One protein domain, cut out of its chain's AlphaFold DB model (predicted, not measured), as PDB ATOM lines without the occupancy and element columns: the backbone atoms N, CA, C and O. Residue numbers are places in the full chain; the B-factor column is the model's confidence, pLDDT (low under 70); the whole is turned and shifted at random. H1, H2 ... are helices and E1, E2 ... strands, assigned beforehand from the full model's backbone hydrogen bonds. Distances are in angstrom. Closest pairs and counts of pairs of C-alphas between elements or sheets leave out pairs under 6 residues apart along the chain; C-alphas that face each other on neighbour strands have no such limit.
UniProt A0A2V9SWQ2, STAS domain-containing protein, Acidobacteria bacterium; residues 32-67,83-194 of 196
ATOM      1  N   GLN A  32     -43.391  63.032  -7.264       61.28
ATOM      2  CA  GLN A  32     -44.847  63.061  -7.463       61.28
ATOM      3  C   GLN A  32     -45.223  63.709  -8.793       61.28
ATOM      4  O   GLN A  32     -45.942  63.103  -9.578       61.28
ATOM      5  N   GLU A  33     -44.684  64.893  -9.080       71.31
ATOM      6  CA  GLU A  33     -44.939  65.601 -10.339       71.31
ATOM      7  C   GLU A  33     -44.437  64.801 -11.545       71.31
ATOM      8  O   GLU A  33     -45.094  64.760 -12.581       71.31
ATOM      9  N   ILE A  34     -43.292  64.127 -11.405       77.94
ATOM     10  CA  ILE A  34     -42.738  63.285 -12.472       77.94
ATOM     11  C   ILE A  34     -43.616  62.045 -12.693       77.94
ATOM     12  O   ILE A  34     -43.866  61.678 -13.839       77.94
ATOM     13  N   ALA A  35     -44.101  61.406 -11.622       68.00
ATOM     14  CA  ALA A  35     -45.006  60.261 -11.719       68.00
ATOM     15  C   ALA A  35     -46.361  60.651 -12.332       68.00
ATOM     16  O   ALA A  35     -46.903  59.917 -13.156       68.00
ATOM     17  N   GLU A  36     -46.889  61.817 -11.967       68.81
ATOM     18  CA  GLU A  36     -48.156  62.328 -12.483       68.81
ATOM     19  C   GLU A  36     -48.056  62.739 -13.956       68.81
ATOM     20  O   GLU A  36     -48.940  62.405 -14.751       68.81
ATOM     21  N   GLU A  37     -46.947  63.366 -14.355       74.81
ATOM     22  CA  GLU A  37     -46.655  63.622 -15.765       74.81
ATOM     23  C   GLU A  37     -46.472  62.310 -16.530       74.81
ATOM     24  O   GLU A  37     -47.056  62.146 -17.596       74.81
ATOM     25  N   ALA A  38     -45.752  61.336 -15.967       71.25
ATOM     26  CA  ALA A  38     -45.599  60.020 -16.581       71.25
ATOM     27  C   ALA A  38     -46.937  59.281 -16.748       71.25
ATOM     28  O   ALA A  38     -47.074  58.476 -17.664       71.25
ATOM     29  N   SER A  39     -47.929  59.561 -15.898       56.53
ATOM     30  CA  SER A  39     -49.268  58.976 -16.008       56.53
ATOM     31  C   SER A  39     -50.110  59.573 -17.141       56.53
ATOM     32  O   SER A  39     -51.019  58.899 -17.624       56.53
ATOM     33  N   HIS A  40     -49.859  60.821 -17.538       65.56
ATOM     34  CA  HIS A  40     -50.611  61.507 -18.598       65.56
ATOM     35  C   HIS A  40     -49.843  61.582 -19.923       65.56
ATOM     36  O   HIS A  40     -50.426  61.890 -20.962       65.56
ATOM     37  N   GLU A  41     -48.541  61.309 -19.892       73.38
ATOM     38  CA  GLU A  41     -47.673  61.374 -21.055       73.38
ATOM     39  C   GLU A  41     -47.883  60.172 -21.989       73.38
ATOM     40  O   GLU A  41     -48.049  59.034 -21.554       73.38
ATOM     41  N   GLN A  42     -47.862  60.431 -23.298       58.19
ATOM     42  CA  GLN A  42     -48.050  59.429 -24.357       58.19
ATOM     43  C   GLN A  42     -46.792  59.289 -25.229       58.19
ATOM     44  O   GLN A  42     -46.611  58.264 -25.895       58.19
ATOM     45  N   ASP A  43     -45.885  60.273 -25.193       70.38
ATOM     46  CA  ASP A  43     -44.634  60.239 -25.944       70.38
ATOM     47  C   ASP A  43     -43.633  59.228 -25.362       70.38
ATOM     48  O   ASP A  43     -43.315  59.200 -24.169       70.38
ATOM     49  N   SER A  44     -43.096  58.371 -26.234       44.81
ATOM     50  CA  SER A  44     -42.253  57.261 -25.803       44.81
ATOM     51  C   SER A  44     -40.870  57.668 -25.294       44.81
ATOM     52  O   SER A  44     -40.379  57.035 -24.352       44.81
ATOM     53  N   ALA A  45     -40.273  58.705 -25.885       64.25
ATOM     54  CA  ALA A  45     -38.978  59.236 -25.492       64.25
ATOM     55  C   ALA A  45     -39.116  60.017 -24.183       64.25
ATOM     56  O   ALA A  45     -38.322  59.824 -23.259       64.25
ATOM     57  N   LYS A  46     -40.191  60.802 -24.065       69.75
ATOM     58  CA  LYS A  46     -40.499  61.580 -22.869       69.75
ATOM     59  C   LYS A  46     -40.830  60.692 -21.674       69.75
ATOM     60  O   LYS A  46     -40.328  60.932 -20.587       69.75
ATOM     61  N   LEU A  47     -41.550  59.592 -21.872       65.44
ATOM     62  CA  LEU A  47     -41.810  58.612 -20.811       65.44
ATOM     63  C   LEU A  47     -40.551  57.902 -20.309       65.44
ATOM     64  O   LEU A  47     -40.428  57.649 -19.112       65.44
ATOM     65  N   LYS A  48     -39.607  57.575 -21.203       64.81
ATOM     66  CA  LYS A  48     -38.319  56.994 -20.795       64.81
ATOM     67  C   LYS A  48     -37.547  57.992 -19.934       64.81
ATOM     68  O   LYS A  48     -37.107  57.625 -18.847       64.81
ATOM     69  N   GLN A  49     -37.487  59.246 -20.375       72.88
ATOM     70  CA  GLN A  49     -36.884  60.337 -19.620       72.88
ATOM     71  C   GLN A  49     -37.566  60.539 -18.258       72.88
ATOM     72  O   GLN A  49     -36.873  60.587 -17.249       72.88
ATOM     73  N   LEU A  50     -38.901  60.566 -18.202       74.19
ATOM     74  CA  LEU A  50     -39.655  60.696 -16.953       74.19
ATOM     75  C   LEU A  50     -39.425  59.501 -16.024       74.19
ATOM     76  O   LEU A  50     -39.314  59.693 -14.824       74.19
ATOM     77  N   SER A  51     -39.285  58.276 -16.540       67.00
ATOM     78  CA  SER A  51     -38.972  57.114 -15.696       67.00
ATOM     79  C   SER A  51     -37.558  57.166 -15.103       67.00
ATOM     80  O   SER A  51     -37.367  56.797 -13.945       67.00
ATOM     81  N   GLU A  52     -36.579  57.669 -15.862       71.19
ATOM     82  CA  GLU A  52     -35.206  57.888 -15.387       71.19
ATOM     83  C   GLU A  52     -35.154  59.039 -14.369       71.19
ATOM     84  O   GLU A  52     -34.518  58.923 -13.320       71.19
ATOM     85  N   GLU A  53     -35.875  60.129 -14.636       77.38
ATOM     86  CA  GLU A  53     -36.002  61.272 -13.730       77.38
ATOM     87  C   GLU A  53     -36.723  60.874 -12.434       77.38
ATOM     88  O   GLU A  53     -36.294  61.250 -11.343       77.38
ATOM     89  N   LEU A  54     -37.761  60.037 -12.538       77.06
ATOM     90  CA  LEU A  54     -38.505  59.496 -11.406       77.06
ATOM     91  C   LEU A  54     -37.617  58.601 -10.545       77.06
ATOM     92  O   LEU A  54     -37.614  58.753  -9.327       77.06
ATOM     93  N   ALA A  55     -36.826  57.716 -11.158       70.00
ATOM     94  CA  ALA A  55     -35.879  56.866 -10.439       70.00
ATOM     95  C   ALA A  55     -34.857  57.703  -9.646       70.00
ATOM     96  O   ALA A  55     -34.669  57.472  -8.450       70.00
ATOM     97  N   CYS A  56     -34.277  58.733 -10.271       69.44
ATOM     98  CA  CYS A  56     -33.374  59.673  -9.600       69.44
ATOM     99  C   CYS A  56     -34.058  60.423  -8.445       69.44
ATOM    100  O   CYS A  56     -33.501  60.534  -7.352       69.44
ATOM    101  N   ALA A  57     -35.275  60.930  -8.660       72.44
ATOM    102  CA  ALA A  57     -36.013  61.679  -7.647       72.44
ATOM    103  C   ALA A  57     -36.442  60.797  -6.457       72.44
ATOM    104  O   ALA A  57     -36.463  61.257  -5.312       72.44
ATOM    105  N   LEU A  58     -36.755  59.523  -6.714       67.88
ATOM    106  CA  LEU A  58     -37.040  58.530  -5.683       67.88
ATOM    107  C   LEU A  58     -35.797  58.190  -4.859       67.88
ATOM    108  O   LEU A  58     -35.905  58.068  -3.641       67.88
ATOM    109  N   GLU A  59     -34.627  58.100  -5.485       68.62
ATOM    110  CA  GLU A  59     -33.373  57.830  -4.781       68.62
ATOM    111  C   GLU A  59     -32.949  58.988  -3.866       68.62
ATOM    112  O   GLU A  59     -32.589  58.773  -2.709       68.62
ATOM    113  N   GLU A  60     -33.061  60.233  -4.332       70.31
ATOM    114  CA  GLU A  60     -32.797  61.409  -3.493       70.31
ATOM    115  C   GLU A  60     -33.753  61.495  -2.297       70.31
ATOM    116  O   GLU A  60     -33.382  61.941  -1.208       70.31
ATOM    117  N   ARG A  61     -34.992  61.030  -2.470       67.31
ATOM    118  CA  ARG A  61     -35.951  60.930  -1.373       67.31
ATOM    119  C   ARG A  61     -35.621  59.780  -0.422       67.31
ATOM    120  O   ARG A  61     -35.721  59.980   0.787       67.31
ATOM    121  N   ASP A  62     -35.230  58.612  -0.926       56.03
ATOM    122  CA  ASP A  62     -34.828  57.482  -0.083       56.03
ATOM    123  C   ASP A  62     -33.620  57.849   0.789       56.03
ATOM    124  O   ASP A  62     -33.680  57.673   2.001       56.03
ATOM    125  N   LYS A  63     -32.610  58.531   0.230       59.59
ATOM    126  CA  LYS A  63     -31.473  59.094   0.989       59.59
ATOM    127  C   LYS A  63     -31.903  60.071   2.093       59.59
ATOM    128  O   LYS A  63     -31.244  60.165   3.128       59.59
ATOM    129  N   ARG A  64     -32.998  60.818   1.891       59.22
ATOM    130  CA  ARG A  64     -33.561  61.748   2.894       59.22
ATOM    131  C   ARG A  64     -34.376  61.041   3.975       59.22
ATOM    132  O   ARG A  64     -34.368  61.488   5.118       59.22
ATOM    133  N   LEU A  65     -35.093  59.975   3.624       50.44
ATOM    134  CA  LEU A  65     -35.899  59.183   4.560       50.44
ATOM    135  C   LEU A  65     -35.041  58.190   5.361       50.44
ATOM    136  O   LEU A  65     -35.321  57.932   6.531       50.44
ATOM    137  N   HIS A  66     -33.964  57.697   4.753       48.47
ATOM    138  CA  HIS A  66     -32.979  56.790   5.320       48.47
ATOM    139  C   HIS A  66     -31.576  57.392   5.114       48.47
ATOM    140  O   HIS A  66     -30.863  56.994   4.191       48.47
ATOM    141  N   PRO A  67     -31.133  58.349   5.957       41.81
ATOM    142  CA  PRO A  67     -29.725  58.740   5.958       41.81
ATOM    143  C   PRO A  67     -28.870  57.484   6.187       41.81
ATOM    144  O   PRO A  67     -29.362  56.566   6.854       41.81
ATOM    145  N   HIS A  83     -35.208  34.579  -8.389       87.19
ATOM    146  CA  HIS A  83     -35.808  33.488  -9.139       87.19
ATOM    147  C   HIS A  83     -37.080  33.986  -9.814       87.19
ATOM    148  O   HIS A  83     -37.942  34.593  -9.177       87.19
ATOM    149  N   VAL A  84     -37.188  33.723 -11.116       91.12
ATOM    150  CA  VAL A  84     -38.377  34.047 -11.902       91.12
ATOM    151  C   VAL A  84     -39.003  32.752 -12.385       91.12
ATOM    152  O   VAL A  84     -38.425  32.043 -13.210       91.12
ATOM    153  N   GLU A  85     -40.190  32.458 -11.880       91.06
ATOM    154  CA  GLU A  85     -40.976  31.289 -12.243       91.06
ATOM    155  C   GLU A  85     -42.150  31.713 -13.130       91.06
ATOM    156  O   GLU A  85     -42.866  32.671 -12.840       91.06
ATOM    157  N   ARG A  86     -42.331  31.016 -14.253       90.19
ATOM    158  CA  ARG A  86     -43.446  31.242 -15.177       90.19
ATOM    159  C   ARG A  86     -44.487  30.164 -14.972       90.19
ATOM    160  O   ARG A  86     -44.257  29.021 -15.352       90.19
ATOM    161  N   LEU A  87     -45.650  30.559 -14.470       83.38
ATOM    162  CA  LEU A  87     -46.819  29.678 -14.424       83.38
ATOM    163  C   LEU A  87     -47.542  29.582 -15.776       83.38
ATOM    164  O   LEU A  87     -48.436  28.758 -15.945       83.38
ATOM    165  N   GLY A  88     -47.118  30.368 -16.771       69.00
ATOM    166  CA  GLY A  88     -47.634  30.304 -18.134       69.00
ATOM    167  C   GLY A  88     -48.962  31.041 -18.307       69.00
ATOM    168  O   GLY A  88     -49.269  31.982 -17.574       69.00
ATOM    169  N   ASN A  89     -49.720  30.640 -19.332       74.06
ATOM    170  CA  ASN A  89     -50.984  31.266 -19.704       74.06
ATOM    171  C   ASN A  89     -52.143  30.713 -18.856       74.06
ATOM    172  O   ASN A  89     -52.672  29.641 -19.151       74.06
ATOM    173  N   LEU A  90     -52.567  31.465 -17.843       73.00
ATOM    174  CA  LEU A  90     -53.755  31.166 -17.047       73.00
ATOM    175  C   LEU A  90     -54.906  32.066 -17.504       73.00
ATOM    176  O   LEU A  90     -54.903  33.274 -17.281       73.00
ATOM    177  N   LYS A  91     -55.911  31.471 -18.162       71.50
ATOM    178  CA  LYS A  91     -57.123  32.164 -18.646       71.50
ATOM    179  C   LYS A  91     -56.836  33.392 -19.542       71.50
ATOM    180  O   LYS A  91     -57.512  34.410 -19.431       71.50
ATOM    181  N   GLY A  92     -55.840  33.303 -20.425       75.81
ATOM    182  CA  GLY A  92     -55.460  34.377 -21.359       75.81
ATOM    183  C   GLY A  92     -54.442  35.381 -20.805       75.81
ATOM    184  O   GLY A  92     -54.150  36.380 -21.463       75.81
ATOM    185  N   GLN A  93     -53.912  35.137 -19.608       83.88
ATOM    186  CA  GLN A  93     -53.032  36.044 -18.876       83.88
ATOM    187  C   GLN A  93     -51.716  35.338 -18.572       83.88
ATOM    188  O   GLN A  93     -51.721  34.160 -18.222       83.88
ATOM    189  N   SER A  94     -50.593  36.047 -18.678       91.44
ATOM    190  CA  SER A  94     -49.307  35.487 -18.259       91.44
ATOM    191  C   SER A  94     -49.056  35.778 -16.784       91.44
ATOM    192  O   SER A  94     -49.206  36.918 -16.342       91.44
ATOM    193  N   VAL A  95     -48.617  34.763 -16.044       92.06
ATOM    194  CA  VAL A  95     -48.258  34.881 -14.627       92.06
ATOM    195  C   VAL A  95     -46.755  34.689 -14.436       92.06
ATOM    196  O   VAL A  95     -46.191  33.664 -14.830       92.06
ATOM    197  N   LEU A  96     -46.123  35.682 -13.809       92.94
ATOM    198  CA  LEU A  96     -44.720  35.673 -13.403       92.94
ATOM    199  C   LEU A  96     -44.631  35.719 -11.877       92.94
ATOM    200  O   LEU A  96     -45.016  36.721 -11.281       92.94
ATOM    201  N   CYS A  97     -44.082  34.675 -11.264       92.31
ATOM    202  CA  CYS A  97     -43.774  34.643  -9.838       92.31
ATOM    203  C   CYS A  97     -42.313  35.015  -9.613       92.31
ATOM    204  O   CYS A  97     -41.407  34.438 -10.223       92.31
ATOM    205  N   PHE A  98     -42.090  35.976  -8.726       91.56
ATOM    206  CA  PHE A  98     -40.763  36.431  -8.344       91.56
ATOM    207  C   PHE A  98     -40.472  35.985  -6.918       91.56
ATOM    208  O   PHE A  98     -41.254  36.255  -6.010       91.56
ATOM    209  N   LYS A  99     -39.336  35.313  -6.725       89.75
ATOM    210  CA  LYS A  99     -38.866  34.879  -5.408       89.75
ATOM    211  C   LYS A  99     -37.487  35.466  -5.156       89.75
ATOM    212  O   LYS A  99     -36.588  35.308  -5.984       89.75
ATOM    213  N   GLY A 100     -37.331  36.136  -4.020       86.50
ATOM    214  CA  GLY A 100     -36.101  36.836  -3.664       86.50
ATOM    215  C   GLY A 100     -36.188  38.354  -3.850       86.50
ATOM    216  O   GLY A 100     -37.192  38.886  -4.333       86.50
ATOM    217  N   PRO A 101     -35.163  39.087  -3.391       85.62
ATOM    218  CA  PRO A 101     -35.189  40.543  -3.361       85.62
ATOM    219  C   PRO A 101     -35.121  41.129  -4.773       85.62
ATOM    220  O   PRO A 101     -34.352  40.649  -5.600       85.62
ATOM    221  N   LEU A 102     -35.870  42.200  -5.041       85.62
ATOM    222  CA  LEU A 102     -35.752  42.954  -6.290       85.62
ATOM    223  C   LEU A 102     -34.819  44.148  -6.077       85.62
ATOM    224  O   LEU A 102     -35.163  45.108  -5.385       85.62
ATOM    225  N   THR A 103     -33.629  44.064  -6.667       83.69
ATOM    226  CA  THR A 103     -32.562  45.057  -6.515       83.69
ATOM    227  C   THR A 103     -31.956  45.447  -7.856       83.69
ATOM    228  O   THR A 103     -32.156  44.761  -8.860       83.69
ATOM    229  N   VAL A 104     -31.143  46.503  -7.881       79.69
ATOM    230  CA  VAL A 104     -30.326  46.890  -9.044       79.69
ATOM    231  C   VAL A 104     -29.515  45.734  -9.646       79.69
ATOM    232  O   VAL A 104     -29.333  45.688 -10.860       79.69
ATOM    233  N   GLU A 105     -29.067  44.764  -8.844       79.81
ATOM    234  CA  GLU A 105     -28.253  43.645  -9.335       79.81
ATOM    235  C   GLU A 105     -29.059  42.672 -10.207       79.81
ATOM    236  O   GLU A 105     -28.534  42.095 -11.158       79.81
ATOM    237  N   ASN A 106     -30.353  42.513  -9.917       85.00
ATOM    238  CA  ASN A 106     -31.222  41.532 -10.567       85.00
ATOM    239  C   ASN A 106     -32.400  42.156 -11.338       85.00
ATOM    240  O   ASN A 106     -33.168  41.451 -11.999       85.00
ATOM    241  N   VAL A 107     -32.488  43.488 -11.363       86.12
ATOM    242  CA  VAL A 107     -33.501  44.243 -12.111       86.12
ATOM    243  C   VAL A 107     -33.487  43.927 -13.609       86.12
ATOM    244  O   VAL A 107     -34.524  43.924 -14.274       86.12
ATOM    245  N   SER A 108     -32.316  43.611 -14.162       84.94
ATOM    246  CA  SER A 108     -32.153  43.235 -15.567       84.94
ATOM    247  C   SER A 108     -32.868  41.917 -15.895       84.94
ATOM    248  O   SER A 108     -33.474  41.802 -16.969       84.94
ATOM    249  N   LEU A 109     -32.866  40.953 -14.966       88.50
ATOM    250  CA  LEU A 109     -33.602  39.691 -15.077       88.50
ATOM    251  C   LEU A 109     -35.107  39.940 -15.019       88.50
ATOM    252  O   LEU A 109     -35.832  39.460 -15.890       88.50
ATOM    253  N   PHE A 110     -35.556  40.753 -14.063       89.56
ATOM    254  CA  PHE A 110     -36.953  41.169 -13.933       89.56
ATOM    255  C   PHE A 110     -37.481  41.810 -15.226       89.56
ATOM    256  O   PHE A 110     -38.463  41.345 -15.811       89.56
ATOM    257  N   GLN A 111     -36.784  42.824 -15.744       88.38
ATOM    258  CA  GLN A 111     -37.191  43.494 -16.976       88.38
ATOM    259  C   GLN A 111     -37.197  42.546 -18.180       88.38
ATOM    260  O   GLN A 111     -38.075  42.625 -19.038       88.38
ATOM    261  N   SER A 112     -36.209  41.653 -18.270       87.56
ATOM    262  CA  SER A 112     -36.113  40.695 -19.374       87.56
ATOM    263  C   SER A 112     -37.215  39.643 -19.308       87.56
ATOM    264  O   SER A 112     -37.731  39.252 -20.353       87.56
ATOM    265  N   ALA A 113     -37.609  39.216 -18.108       90.81
ATOM    266  CA  ALA A 113     -38.750  38.333 -17.916       90.81
ATOM    267  C   ALA A 113     -40.046  39.001 -18.375       90.81
ATOM    268  O   ALA A 113     -40.771  38.414 -19.169       90.81
ATOM    269  N   ILE A 114     -40.291  40.253 -17.975       89.56
ATOM    270  CA  ILE A 114     -41.483  40.978 -18.420       89.56
ATOM    271  C   ILE A 114     -41.459  41.207 -19.929       89.56
ATOM    272  O   ILE A 114     -42.493  41.045 -20.566       89.56
ATOM    273  N   ARG A 115     -40.320  41.560 -20.534       86.94
ATOM    274  CA  ARG A 115     -40.235  41.751 -21.994       86.94
ATOM    275  C   ARG A 115     -40.627  40.497 -22.777       86.94
ATOM    276  O   ARG A 115     -41.280  40.618 -23.802       86.94
ATOM    277  N   ARG A 116     -40.283  39.304 -22.281       88.44
ATOM    278  CA  ARG A 116     -40.660  38.029 -22.922       88.44
ATOM    279  C   ARG A 116     -42.167  37.777 -22.925       88.44
ATOM    280  O   ARG A 116     -42.645  37.083 -23.810       88.44
ATOM    281  N   GLU A 117     -42.892  38.390 -21.995       88.00
ATOM    282  CA  GLU A 117     -44.351  38.322 -21.918       88.00
ATOM    283  C   GLU A 117     -45.042  39.462 -22.681       88.00
ATOM    284  O   GLU A 117     -46.202  39.793 -22.395       88.00
ATOM    285  N   GLU A 118     -44.371  40.130 -23.631       81.44
ATOM    286  CA  GLU A 118     -45.101  40.796 -24.723       81.44
ATOM    287  C   GLU A 118     -46.031  39.758 -25.393       81.44
ATOM    288  O   GLU A 118     -46.129  38.649 -24.931       81.44
ATOM    289  N   SER A 119     -46.779  39.974 -26.456       83.50
ATOM    290  CA  SER A 119     -47.839  39.018 -26.882       83.50
ATOM    291  C   SER A 119     -49.020  38.882 -25.893       83.50
ATOM    292  O   SER A 119     -50.158  38.943 -26.348       83.50
ATOM    293  N   PHE A 120     -48.819  38.793 -24.571       86.19
ATOM    294  CA  PHE A 120     -49.903  38.733 -23.582       86.19
ATOM    295  C   PHE A 120     -50.509  40.108 -23.313       86.19
ATOM    296  O   PHE A 120     -49.801  41.078 -23.032       86.19
ATOM    297  N   SER A 121     -51.842  40.184 -23.352       85.44
ATOM    298  CA  SER A 121     -52.586  41.420 -23.087       85.44
ATOM    299  C   SER A 121     -52.480  41.865 -21.628       85.44
ATOM    300  O   SER A 121     -52.463  43.058 -21.339       85.44
ATOM    301  N   THR A 122     -52.389  40.912 -20.703       88.94
ATOM    302  CA  THR A 122     -52.292  41.164 -19.265       88.94
ATOM    303  C   THR A 122     -51.223  40.265 -18.662       88.94
ATOM    304  O   THR A 122     -51.180  39.067 -18.953       88.94
ATOM    305  N   VAL A 123     -50.357  40.855 -17.837       91.81
ATOM    306  CA  VAL A 123     -49.336  40.134 -17.076       91.81
ATOM    307  C   VAL A 123     -49.533  40.383 -15.594       91.81
ATOM    308  O   VAL A 123     -49.553  41.533 -15.157       91.81
ATOM    309  N   ILE A 124     -49.657  39.298 -14.839       92.75
ATOM    310  CA  ILE A 124     -49.713  39.309 -13.383       92.75
ATOM    311  C   ILE A 124     -48.299  39.054 -12.861       92.75
ATOM    312  O   ILE A 124     -47.660  38.069 -13.235       92.75
ATOM    313  N   LEU A 125     -47.811  39.957 -12.019       93.44
ATOM    314  CA  LEU A 125     -46.561  39.826 -11.283       93.44
ATOM    315  C   LEU A 125     -46.915  39.426  -9.852       93.44
ATOM    316  O   LEU A 125     -47.512  40.208  -9.111       93.44
ATOM    317  N   ASP A 126     -46.578  38.203  -9.474       93.25
ATOM    318  CA  ASP A 126     -46.710  37.720  -8.108       93.25
ATOM    319  C   ASP A 126     -45.442  38.045  -7.318       93.25
ATOM    320  O   ASP A 126     -44.335  37.616  -7.657       93.25
ATOM    321  N   LEU A 127     -45.636  38.873  -6.295       92.06
ATOM    322  CA  LEU A 127     -44.617  39.420  -5.411       92.06
ATOM    323  C   LEU A 127     -44.703  38.820  -3.996       92.06
ATOM    324  O   LEU A 127     -44.057  39.348  -3.091       92.06
ATOM    325  N   SER A 128     -45.472  37.738  -3.805       89.06
ATOM    326  CA  SER A 128     -45.674  37.077  -2.501       89.06
ATOM    327  C   SER A 128     -44.360  36.708  -1.812       89.06
ATOM    328  O   SER A 128     -44.205  36.901  -0.607       89.06
ATOM    329  N   ASP A 129     -43.381  36.256  -2.597       88.56
ATOM    330  CA  ASP A 129     -42.051  35.845  -2.136       88.56
ATOM    331  C   ASP A 129     -40.977  36.931  -2.360       88.56
ATOM    332  O   ASP A 129     -39.772  36.653  -2.331       88.56
ATOM    333  N   VAL A 130     -41.390  38.186  -2.589       88.50
ATOM    334  CA  VAL A 130     -40.488  39.338  -2.722       88.50
ATOM    335  C   VAL A 130     -40.430  40.102  -1.391       88.50
ATOM    336  O   VAL A 130     -41.356  40.844  -1.036       88.50
ATOM    337  N   PRO A 131     -39.322  39.985  -0.632       81.31
ATOM    338  CA  PRO A 131     -39.219  40.581   0.698       81.31
ATOM    339  C   PRO A 131     -39.073  42.109   0.659       81.31
ATOM    340  O   PRO A 131     -39.450  42.790   1.616       81.31
ATOM    341  N   TYR A 132     -38.502  42.662  -0.417       81.31
ATOM    342  CA  TYR A 132     -38.389  44.102  -0.649       81.31
ATOM    343  C   TYR A 132     -38.041  44.427  -2.111       81.31
ATOM    344  O   TYR A 132     -37.562  43.570  -2.856       81.31
ATOM    345  N   ILE A 133     -38.257  45.692  -2.484       84.25
ATOM    346  CA  ILE A 133     -37.905  46.290  -3.778       84.25
ATOM    347  C   ILE A 133     -37.112  47.577  -3.501       84.25
ATOM    348  O   ILE A 133     -37.513  48.350  -2.626       84.25
ATOM    349  N   ASP A 134     -35.996  47.800  -4.201       82.56
ATOM    350  CA  ASP A 134     -35.241  49.063  -4.157       82.56
ATOM    351  C   ASP A 134     -35.752  50.108  -5.174       82.56
ATOM    352  O   ASP A 134     -36.665  49.860  -5.964       82.56
ATOM    353  N   SER A 135     -35.179  51.314  -5.155       75.69
ATOM    354  CA  SER A 135     -35.552  52.403  -6.074       75.69
ATOM    355  C   SER A 135     -35.351  52.036  -7.547       75.69
ATOM    356  O   SER A 135     -36.150  52.428  -8.400       75.69
ATOM    357  N   THR A 136     -34.310  51.258  -7.854       81.00
ATOM    358  CA  THR A 136     -33.969  50.872  -9.225       81.00
ATOM    359  C   THR A 136     -34.973  49.867  -9.775       81.00
ATOM    360  O   THR A 136     -35.474  50.020 -10.892       81.00
ATOM    361  N   ALA A 137     -35.313  48.852  -8.985       86.25
ATOM    362  CA  ALA A 137     -36.316  47.868  -9.343       86.25
ATOM    363  C   ALA A 137     -37.719  48.479  -9.414       86.25
ATOM    364  O   ALA A 137     -38.494  48.119 -10.301       86.25
ATOM    365  N   LEU A 138     -38.025  49.460  -8.561       85.69
ATOM    366  CA  LEU A 138     -39.265  50.221  -8.657       85.69
ATOM    367  C   LEU A 138     -39.338  51.039  -9.957       85.69
ATOM    368  O   LEU A 138     -40.341  50.969 -10.666       85.69
ATOM    369  N   GLY A 139     -38.267  51.754 -10.312       82.19
ATOM    370  CA  GLY A 139     -38.173  52.469 -11.587       82.19
ATOM    371  C   GLY A 139     -38.364  51.530 -12.779       82.19
ATOM    372  O   GLY A 139     -39.152  51.812 -13.677       82.19
ATOM    373  N   ALA A 140     -37.736  50.353 -12.744       86.62
ATOM    374  CA  ALA A 140     -37.905  49.330 -13.769       86.62
ATOM    375  C   ALA A 140     -39.331  48.767 -13.852       86.62
ATOM    376  O   ALA A 140     -39.814  48.509 -14.956       86.62
ATOM    377  N   LEU A 141     -40.004  48.579 -12.714       87.94
ATOM    378  CA  LEU A 141     -41.403  48.159 -12.656       87.94
ATOM    379  C   LEU A 141     -42.318  49.207 -13.306       87.94
ATOM    380  O   LEU A 141     -43.181  48.853 -14.109       87.94
ATOM    381  N   ILE A 142     -42.081  50.492 -13.038       86.44
ATOM    382  CA  ILE A 142     -42.821  51.602 -13.653       86.44
ATOM    383  C   ILE A 142     -42.532  51.678 -15.156       86.44
ATOM    384  O   ILE A 142     -43.464  51.733 -15.955       86.44
ATOM    385  N   SER A 143     -41.268  51.599 -15.580       83.00
ATOM    386  CA  SER A 143     -40.917  51.567 -17.006       83.00
ATOM    387  C   SER A 143     -41.587  50.391 -17.727       83.00
ATOM    388  O   SER A 143     -42.071  50.544 -18.851       83.00
ATOM    389  N   ALA A 144     -41.656  49.221 -17.084       86.38
ATOM    390  CA  ALA A 144     -42.329  48.044 -17.621       86.38
ATOM    391  C   ALA A 144     -43.849  48.255 -17.740       86.38
ATOM    392  O   ALA A 144     -44.416  47.960 -18.796       86.38
ATOM    393  N   TYR A 145     -44.488  48.818 -16.712       85.94
ATOM    394  CA  TYR A 145     -45.897  49.214 -16.738       85.94
ATOM    395  C   TYR A 145     -46.194  50.153 -17.906       85.94
ATOM    396  O   TYR A 145     -47.007  49.832 -18.772       85.94
ATOM    397  N   VAL A 146     -45.447  51.253 -17.997       80.31
ATOM    398  CA  VAL A 146     -45.598  52.266 -19.043       80.31
ATOM    399  C   VAL A 146     -45.420  51.654 -20.434       80.31
ATOM    400  O   VAL A 146     -46.212  51.908 -21.340       80.31
ATOM    401  N   SER A 147     -44.401  50.807 -20.623       80.69
ATOM    402  CA  SER A 147     -44.143  50.157 -21.916       80.69
ATOM    403  C   SER A 147     -45.312  49.297 -22.401       80.69
ATOM    404  O   SER A 147     -45.575  49.229 -23.599       80.69
ATOM    405  N   ARG A 148     -46.040  48.673 -21.472       84.94
ATOM    406  CA  ARG A 148     -47.194  47.825 -21.770       84.94
ATOM    407  C   ARG A 148     -48.466  48.631 -21.944       84.94
ATOM    408  O   ARG A 148     -49.210  48.362 -22.884       84.94
ATOM    409  N   GLN A 149     -48.674  49.647 -21.115       81.94
ATOM    410  CA  GLN A 149     -49.833  50.524 -21.225       81.94
ATOM    411  C   GLN A 149     -49.890  51.202 -22.604       81.94
ATOM    412  O   GLN A 149     -50.959  51.259 -23.207       81.94
ATOM    413  N   LYS A 150     -48.730  51.585 -23.167       75.38
ATOM    414  CA  LYS A 150     -48.595  52.124 -24.538       75.38
ATOM    415  C   LYS A 150     -49.221  51.255 -25.628       75.38
ATOM    416  O   LYS A 150     -49.692  51.775 -26.630       75.38
ATOM    417  N   VAL A 151     -49.198  49.937 -25.458       80.69
ATOM    418  CA  VAL A 151     -49.737  48.971 -26.427       80.69
ATOM    419  C   VAL A 151     -51.083  48.394 -25.971       80.69
ATOM    420  O   VAL A 151     -51.474  47.316 -26.411       80.69
ATOM    421  N   GLY A 152     -51.779  49.086 -25.060       79.56
ATOM    422  CA  GLY A 152     -53.074  48.665 -24.515       79.56
ATOM    423  C   GLY A 152     -52.992  47.426 -23.619       79.56
ATOM    424  O   GLY A 152     -53.992  46.738 -23.420       79.56
ATOM    425  N   ARG A 153     -51.802  47.104 -23.103       86.69
ATOM    426  CA  ARG A 153     -51.557  45.940 -22.244       86.69
ATOM    427  C   ARG A 153     -51.461  46.354 -20.783       86.69
ATOM    428  O   ARG A 153     -51.042  47.461 -20.461       86.69
ATOM    429  N   ARG A 154     -51.810  45.435 -19.888       85.62
ATOM    430  CA  ARG A 154     -51.896  45.690 -18.445       85.62
ATOM    431  C   ARG A 154     -50.819  44.937 -17.674       85.62
ATOM    432  O   ARG A 154     -50.473  43.807 -18.021       85.62
ATOM    433  N   VAL A 155     -50.326  45.568 -16.612       89.56
ATOM    434  CA  VAL A 155     -49.512  44.928 -15.571       89.56
ATOM    435  C   VAL A 155     -50.303  44.975 -14.279       89.56
ATOM    436  O   VAL A 155     -50.821  46.025 -13.908       89.56
ATOM    437  N   VAL A 156     -50.398  43.830 -13.619       91.50
ATOM    438  CA  VAL A 156     -51.132  43.660 -12.368       91.50
ATOM    439  C   VAL A 156     -50.175  43.107 -11.333       91.50
ATOM    440  O   VAL A 156     -49.366  42.238 -11.643       91.50
ATOM    441  N   LEU A 157     -50.253  43.624 -10.114       92.56
ATOM    442  CA  LEU A 157     -49.460  43.150  -8.990       92.56
ATOM    443  C   LEU A 157     -50.321  42.240  -8.113       92.56
ATOM    444  O   LEU A 157     -51.492  42.524  -7.869       92.56
ATOM    445  N   SER A 158     -49.740  41.156  -7.619       93.62
ATOM    446  CA  SER A 158     -50.375  40.275  -6.640       93.62
ATOM    447  C   SER A 158     -49.404  39.952  -5.514       93.62
ATOM    448  O   SER A 158     -48.192  39.970  -5.730       93.62
ATOM    449  N   GLY A 159     -49.916  39.724  -4.305       90.31
ATOM    450  CA  GLY A 159     -49.086  39.264  -3.191       90.31
ATOM    451  C   GLY A 159     -48.051  40.276  -2.698       90.31
ATOM    452  O   GLY A 159     -47.066  39.893  -2.079       90.31
ATOM    453  N   ALA A 160     -48.219  41.573  -2.973       87.69
ATOM    454  CA  ALA A 160     -47.259  42.571  -2.512       87.69
ATOM    455  C   ALA A 160     -47.151  42.543  -0.976       87.69
ATOM    456  O   ALA A 160     -48.129  42.795  -0.269       87.69
ATOM    457  N   SER A 161     -45.955  42.247  -0.458       83.56
ATOM    458  CA  SER A 161     -45.703  42.266   0.985       83.56
ATOM    459  C   SER A 161     -45.921  43.668   1.563       83.56
ATOM    460  O   SER A 161     -45.776  44.673   0.866       83.56
ATOM    461  N   GLU A 162     -46.209  43.775   2.865       79.94
ATOM    462  CA  GLU A 162     -46.499  45.069   3.506       79.94
ATOM    463  C   GLU A 162     -45.384  46.106   3.270       79.94
ATOM    464  O   GLU A 162     -45.646  47.296   3.090       79.94
ATOM    465  N   ARG A 163     -44.125  45.653   3.222       77.31
ATOM    466  CA  ARG A 163     -42.968  46.501   2.917       77.31
ATOM    467  C   ARG A 163     -43.002  47.021   1.481       77.31
ATOM    468  O   ARG A 163     -42.738  48.203   1.266       77.31
ATOM    469  N   VAL A 164     -43.338  46.165   0.520       83.44
ATOM    470  CA  VAL A 164     -43.477  46.540  -0.891       83.44
ATOM    471  C   VAL A 164     -44.667  47.477  -1.079       83.44
ATOM    472  O   VAL A 164     -44.503  48.545  -1.663       83.44
ATOM    473  N   SER A 165     -45.828  47.174  -0.493       82.25
ATOM    474  CA  SER A 165     -46.999  48.058  -0.533       82.25
ATOM    475  C   SER A 165     -46.721  49.419   0.102       82.25
ATOM    476  O   SER A 165     -47.111  50.445  -0.449       82.25
ATOM    477  N   LYS A 166     -46.004  49.467   1.236       78.94
ATOM    478  CA  LYS A 166     -45.557  50.734   1.838       78.94
ATOM    479  C   LYS A 166     -44.661  51.514   0.886       78.94
ATOM    480  O   LYS A 166     -44.845  52.719   0.770       78.94
ATOM    481  N   MET A 167     -43.737  50.854   0.190       79.69
ATOM    482  CA  MET A 167     -42.889  51.519  -0.797       79.69
ATOM    483  C   MET A 167     -43.724  52.099  -1.948       79.69
ATOM    484  O   MET A 167     -43.586  53.282  -2.253       79.69
ATOM    485  N   LEU A 168     -44.653  51.328  -2.521       81.00
ATOM    486  CA  LEU A 168     -45.561  51.792  -3.584       81.00
ATOM    487  C   LEU A 168     -46.430  52.984  -3.135       81.00
ATOM    488  O   LEU A 168     -46.600  53.945  -3.884       81.00
ATOM    489  N   LYS A 169     -46.923  52.956  -1.889       78.38
ATOM    490  CA  LYS A 169     -47.698  54.040  -1.257       78.38
ATOM    491  C   LYS A 169     -46.883  55.300  -1.059       78.38
ATOM    492  O   LYS A 169     -47.291  56.390  -1.451       78.38
ATOM    493  N   VAL A 170     -45.719  55.143  -0.433       73.31
ATOM    494  CA  VAL A 170     -44.788  56.232  -0.153       73.31
ATOM    495  C   VAL A 170     -44.447  56.920  -1.464       73.31
ATOM    496  O   VAL A 170     -44.516  58.142  -1.515       73.31
ATOM    497  N   THR A 171     -44.169  56.157  -2.518       70.12
ATOM    498  CA  THR A 171     -43.825  56.630  -3.865       70.12
ATOM    499  C   THR A 171     -45.024  56.971  -4.752       70.12
ATOM    500  O   THR A 171     -44.821  57.177  -5.941       70.12
ATOM    501  N   SER A 172     -46.244  57.073  -4.199       74.19
ATOM    502  CA  SER A 172     -47.519  57.360  -4.898       74.19
ATOM    503  C   SER A 172     -47.697  56.669  -6.255       74.19
ATOM    504  O   SER A 172     -48.446  57.152  -7.096       74.19
ATOM    505  N   VAL A 173     -47.039  55.530  -6.466       76.44
ATOM    506  CA  VAL A 173     -47.167  54.735  -7.692       76.44
ATOM    507  C   VAL A 173     -48.133  53.577  -7.512       76.44
ATOM    508  O   VAL A 173     -48.481  52.931  -8.489       76.44
ATOM    509  N   GLU A 174     -48.603  53.324  -6.287       79.38
ATOM    510  CA  GLU A 174     -49.658  52.342  -6.012       79.38
ATOM    511  C   GLU A 174     -50.887  52.555  -6.913       79.38
ATOM    512  O   GLU A 174     -51.438  51.585  -7.416       79.38
ATOM    513  N   SER A 175     -51.268  53.806  -7.196       77.06
ATOM    514  CA  SER A 175     -52.403  54.137  -8.073       77.06
ATOM    515  C   SER A 175     -52.196  53.754  -9.541       77.06
ATOM    516  O   SER A 175     -53.175  53.645 -10.278       77.06
ATOM    517  N   LEU A 176     -50.950  53.536  -9.974       80.00
ATOM    518  CA  LEU A 176     -50.638  53.073 -11.327       80.00
ATOM    519  C   LEU A 176     -50.925  51.576 -11.484       80.00
ATOM    520  O   LEU A 176     -51.191  51.114 -12.590       80.00
ATOM    521  N   PHE A 177     -50.872  50.807 -10.395       83.69
ATOM    522  CA  PHE A 177     -50.976  49.356 -10.443       83.69
ATOM    523  C   PHE A 177     -52.302  48.869  -9.879       83.69
ATOM    524  O   PHE A 177     -52.654  49.115  -8.726       83.69
ATOM    525  N   LEU A 178     -52.999  48.047 -10.662       87.38
ATOM    526  CA  LEU A 178     -54.034  47.201 -10.092       87.38
ATOM    527  C   LEU A 178     -53.349  46.148  -9.215       87.38
ATOM    528  O   LEU A 178     -52.514  45.385  -9.705       87.38
ATOM    529  N   THR A 179     -53.678  46.137  -7.925       88.94
ATOM    530  CA  THR A 179     -53.017  45.289  -6.930       88.94
ATOM    531  C   THR A 179     -54.037  44.371  -6.267       88.94
ATOM    532  O   THR A 179     -55.088  44.835  -5.829       88.94
ATOM    533  N   PHE A 180     -53.720  43.084  -6.171       91.19
ATOM    534  CA  PHE A 180     -54.534  42.081  -5.486       91.19
ATOM    535  C   PHE A 180     -53.760  41.455  -4.319       91.19
ATOM    536  O   PHE A 180     -52.532  41.345  -4.382       91.19
ATOM    537  N   PRO A 181     -54.445  41.030  -3.246       87.44
ATOM    538  CA  PRO A 181     -53.772  40.426  -2.103       87.44
ATOM    539  C   PRO A 181     -53.206  39.042  -2.434       87.44
ATOM    540  O   PRO A 181     -52.146  38.697  -1.925       87.44
ATOM    541  N   THR A 182     -53.855  38.278  -3.317       89.38
ATOM    542  CA  THR A 182     -53.387  36.952  -3.741       89.38
ATOM    543  C   THR A 182     -53.349  36.818  -5.262       89.38
ATOM    544  O   THR A 182     -54.005  37.568  -5.994       89.38
ATOM    545  N   LEU A 183     -52.575  35.845  -5.748       89.00
ATOM    546  CA  LEU A 183     -52.546  35.485  -7.164       89.00
ATOM    547  C   LEU A 183     -53.925  35.006  -7.655       89.00
ATOM    548  O   LEU A 183     -54.345  35.351  -8.760       89.00
ATOM    549  N   GLU A 184     -54.645  34.240  -6.836       88.31
ATOM    550  CA  GLU A 184     -55.981  33.732  -7.166       88.31
ATOM    551  C   GLU A 184     -56.982  34.873  -7.369       88.31
ATOM    552  O   GLU A 184     -57.708  34.883  -8.368       88.31
ATOM    553  N   ASP A 185     -56.953  35.878  -6.488       88.50
ATOM    554  CA  ASP A 185     -57.783  37.078  -6.608       88.50
ATOM    555  C   ASP A 185     -57.455  37.870  -7.874       88.50
ATOM    556  O   ASP A 185     -58.365  38.358  -8.545       88.50
ATOM    557  N   ALA A 186     -56.174  37.961  -8.247       89.38
ATOM    558  CA  ALA A 186     -55.766  38.626  -9.482       89.38
ATOM    559  C   ALA A 186     -56.323  37.911 -10.716       89.38
ATOM    560  O   ALA A 186     -56.947  38.535 -11.577       89.38
ATOM    561  N   ILE A 187     -56.147  36.590 -10.785       87.75
ATOM    562  CA  ILE A 187     -56.652  35.778 -11.895       87.75
ATOM    563  C   ILE A 187     -58.183  35.881 -11.966       87.75
ATOM    564  O   ILE A 187     -58.733  36.090 -13.051       87.75
ATOM    565  N   GLY A 188     -58.870  35.760 -10.826       85.06
ATOM    566  CA  GLY A 188     -60.325  35.860 -10.720       85.06
ATOM    567  C   GLY A 188     -60.855  37.234 -11.130       85.06
ATOM    568  O   GLY A 188     -61.701  37.327 -12.025       85.06
ATOM    569  N   GLY A 189     -60.307  38.303 -10.550       83.19
ATOM    570  CA  GLY A 189     -60.721  39.683 -10.801       83.19
ATOM    571  C   GLY A 189     -60.550  40.105 -12.260       83.19
ATOM    572  O   GLY A 189     -61.421  40.764 -12.828       83.19
ATOM    573  N   LEU A 190     -59.480  39.653 -12.914       81.50
ATOM    574  CA  LEU A 190     -59.226  39.968 -14.322       81.50
ATOM    575  C   LEU A 190     -60.098  39.166 -15.287       81.50
ATOM    576  O   LEU A 190     -60.380  39.644 -16.385       81.50
ATOM    577  N   THR A 191     -60.573  37.988 -14.876       72.50
ATOM    578  CA  THR A 191     -61.555  37.224 -15.661       72.50
ATOM    579  C   THR A 191     -62.972  37.775 -15.549       72.50
ATOM    580  O   THR A 191     -63.740  37.643 -16.495       72.50
ATOM    581  N   GLY A 192     -63.307  38.444 -14.439       58.44
ATOM    582  CA  GLY A 192     -64.594  39.125 -14.262       58.44
ATOM    583  C   GLY A 192     -64.675  40.494 -14.949       58.44
ATOM    584  O   GLY A 192     -65.733  40.876 -15.436       58.44
ATOM    585  N   ALA A 193     -63.554  41.216 -15.055       52.44
ATOM    586  CA  ALA A 193     -63.507  42.572 -15.617       52.44
ATOM    587  C   ALA A 193     -63.591  42.647 -17.161       52.44
ATOM    588  O   ALA A 193     -63.489  43.733 -17.723       52.44
ATOM    589  N   GLY A 194     -63.739  41.512 -17.854       40.84
ATOM    590  CA  GLY A 194     -63.917  41.441 -19.312       40.84
ATOM    591  C   GLY A 194     -65.371  41.293 -19.780       40.84
ATOM    592  O   GLY A 194     -65.581  41.048 -20.964       40.84
TER     593      GLY A 194
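Overview. This is residues 32 to 67 and 83 to 194 of the 196 residues of the protein "STAS domain-containing protein" of Acidobacteria bacterium (UniProt A0A2V9SWQ2). A strongly twisted sheet of five strands is covered by H3 and H4 on one face and by H6 on the other, and a helical hairpin, H1 and H2, packs by H2 on H4, so that H3, H4 and H2 lie side by side. H5 packs on no helix and is not on the sheet. The 148 printed residues have six named helices and five named strands, in the order H1 H2 E1 E2 H3 E3 H4 E4 H5 E5 H6, a mixed class. The sheet's order is E1 E2 E3 E4 E5, with E1 antiparallel to E2 and the other neighbours parallel. The whole is compact, with a radius of gyration of the C-alphas of 14.6 A and spans of 43 by 33 by 25 A.

Along the chain. Find C-alpha 32 at (-44.847, 63.061, -7.463), where H1, residues 32 to 40, begins. H2, residues 44 to 65, runs 31.1 A. After the cut, E1 is residues 83 to 90, from (-35.808, 33.488, -9.139), and E2 is residues 93 to 99. Then come H3, residues 107 to 116; E3, residues 122 to 129, 20.7 A; H4, residues 135 to 149, 20.9 A; E4, residues 154 to 158; H5, residues 162 to 170; and E5, residues 178 to 180. H6, residues 183 to 192, ends at (-64.594, 39.125, -14.262).

Arrangement. Look first at the sheet, a layer with helices on both faces, three layers in all. In the hairpin E1 and E2, N 85 and O 97 are 2.9 A apart; E2 and E3 have N 96 and O 124 at 2.9 A, E3 and E4 N 125 and O 156 at 2.8 A, E4 and E5 N 157 and O 178 at 2.9 A, each within hydrogen-bond range. E2, H3, E3, then E3, H4, E4, then E4, H5, E5 are strand-helix-strand units, parallel neighbour strands joined through a helix, with right-handed crossovers. H3 lies over E2 at a height over the sheet of 9.1 A. H3 and H4 touch, the same way at a shallow tilt of 14 degrees, closest at C-alphas 107 and 137, 5.4 A. H4 touches H2, closest at C-alphas 139 and 55, 5.1 A. H2 touches H1 with residues 47 to 54 alone, closest at C-alphas 54 and 34, 5.8 A. In all six helices every O i to N i+4 pair is within hydrogen-bond range.

Size, cuts and confidence. The C-alphas of Pro 67 and Gly 194, the two farthest apart, are 45.9 A apart. Residues 68 to 82 are not printed, and C-alphas 67 and 83 are 30.0 A apart across the cut. Of the links printed whole, none is long. Mean pLDDT of the printed part is 79.4; 26 residues are under 70, among them 61 to 67 and 192 to 194.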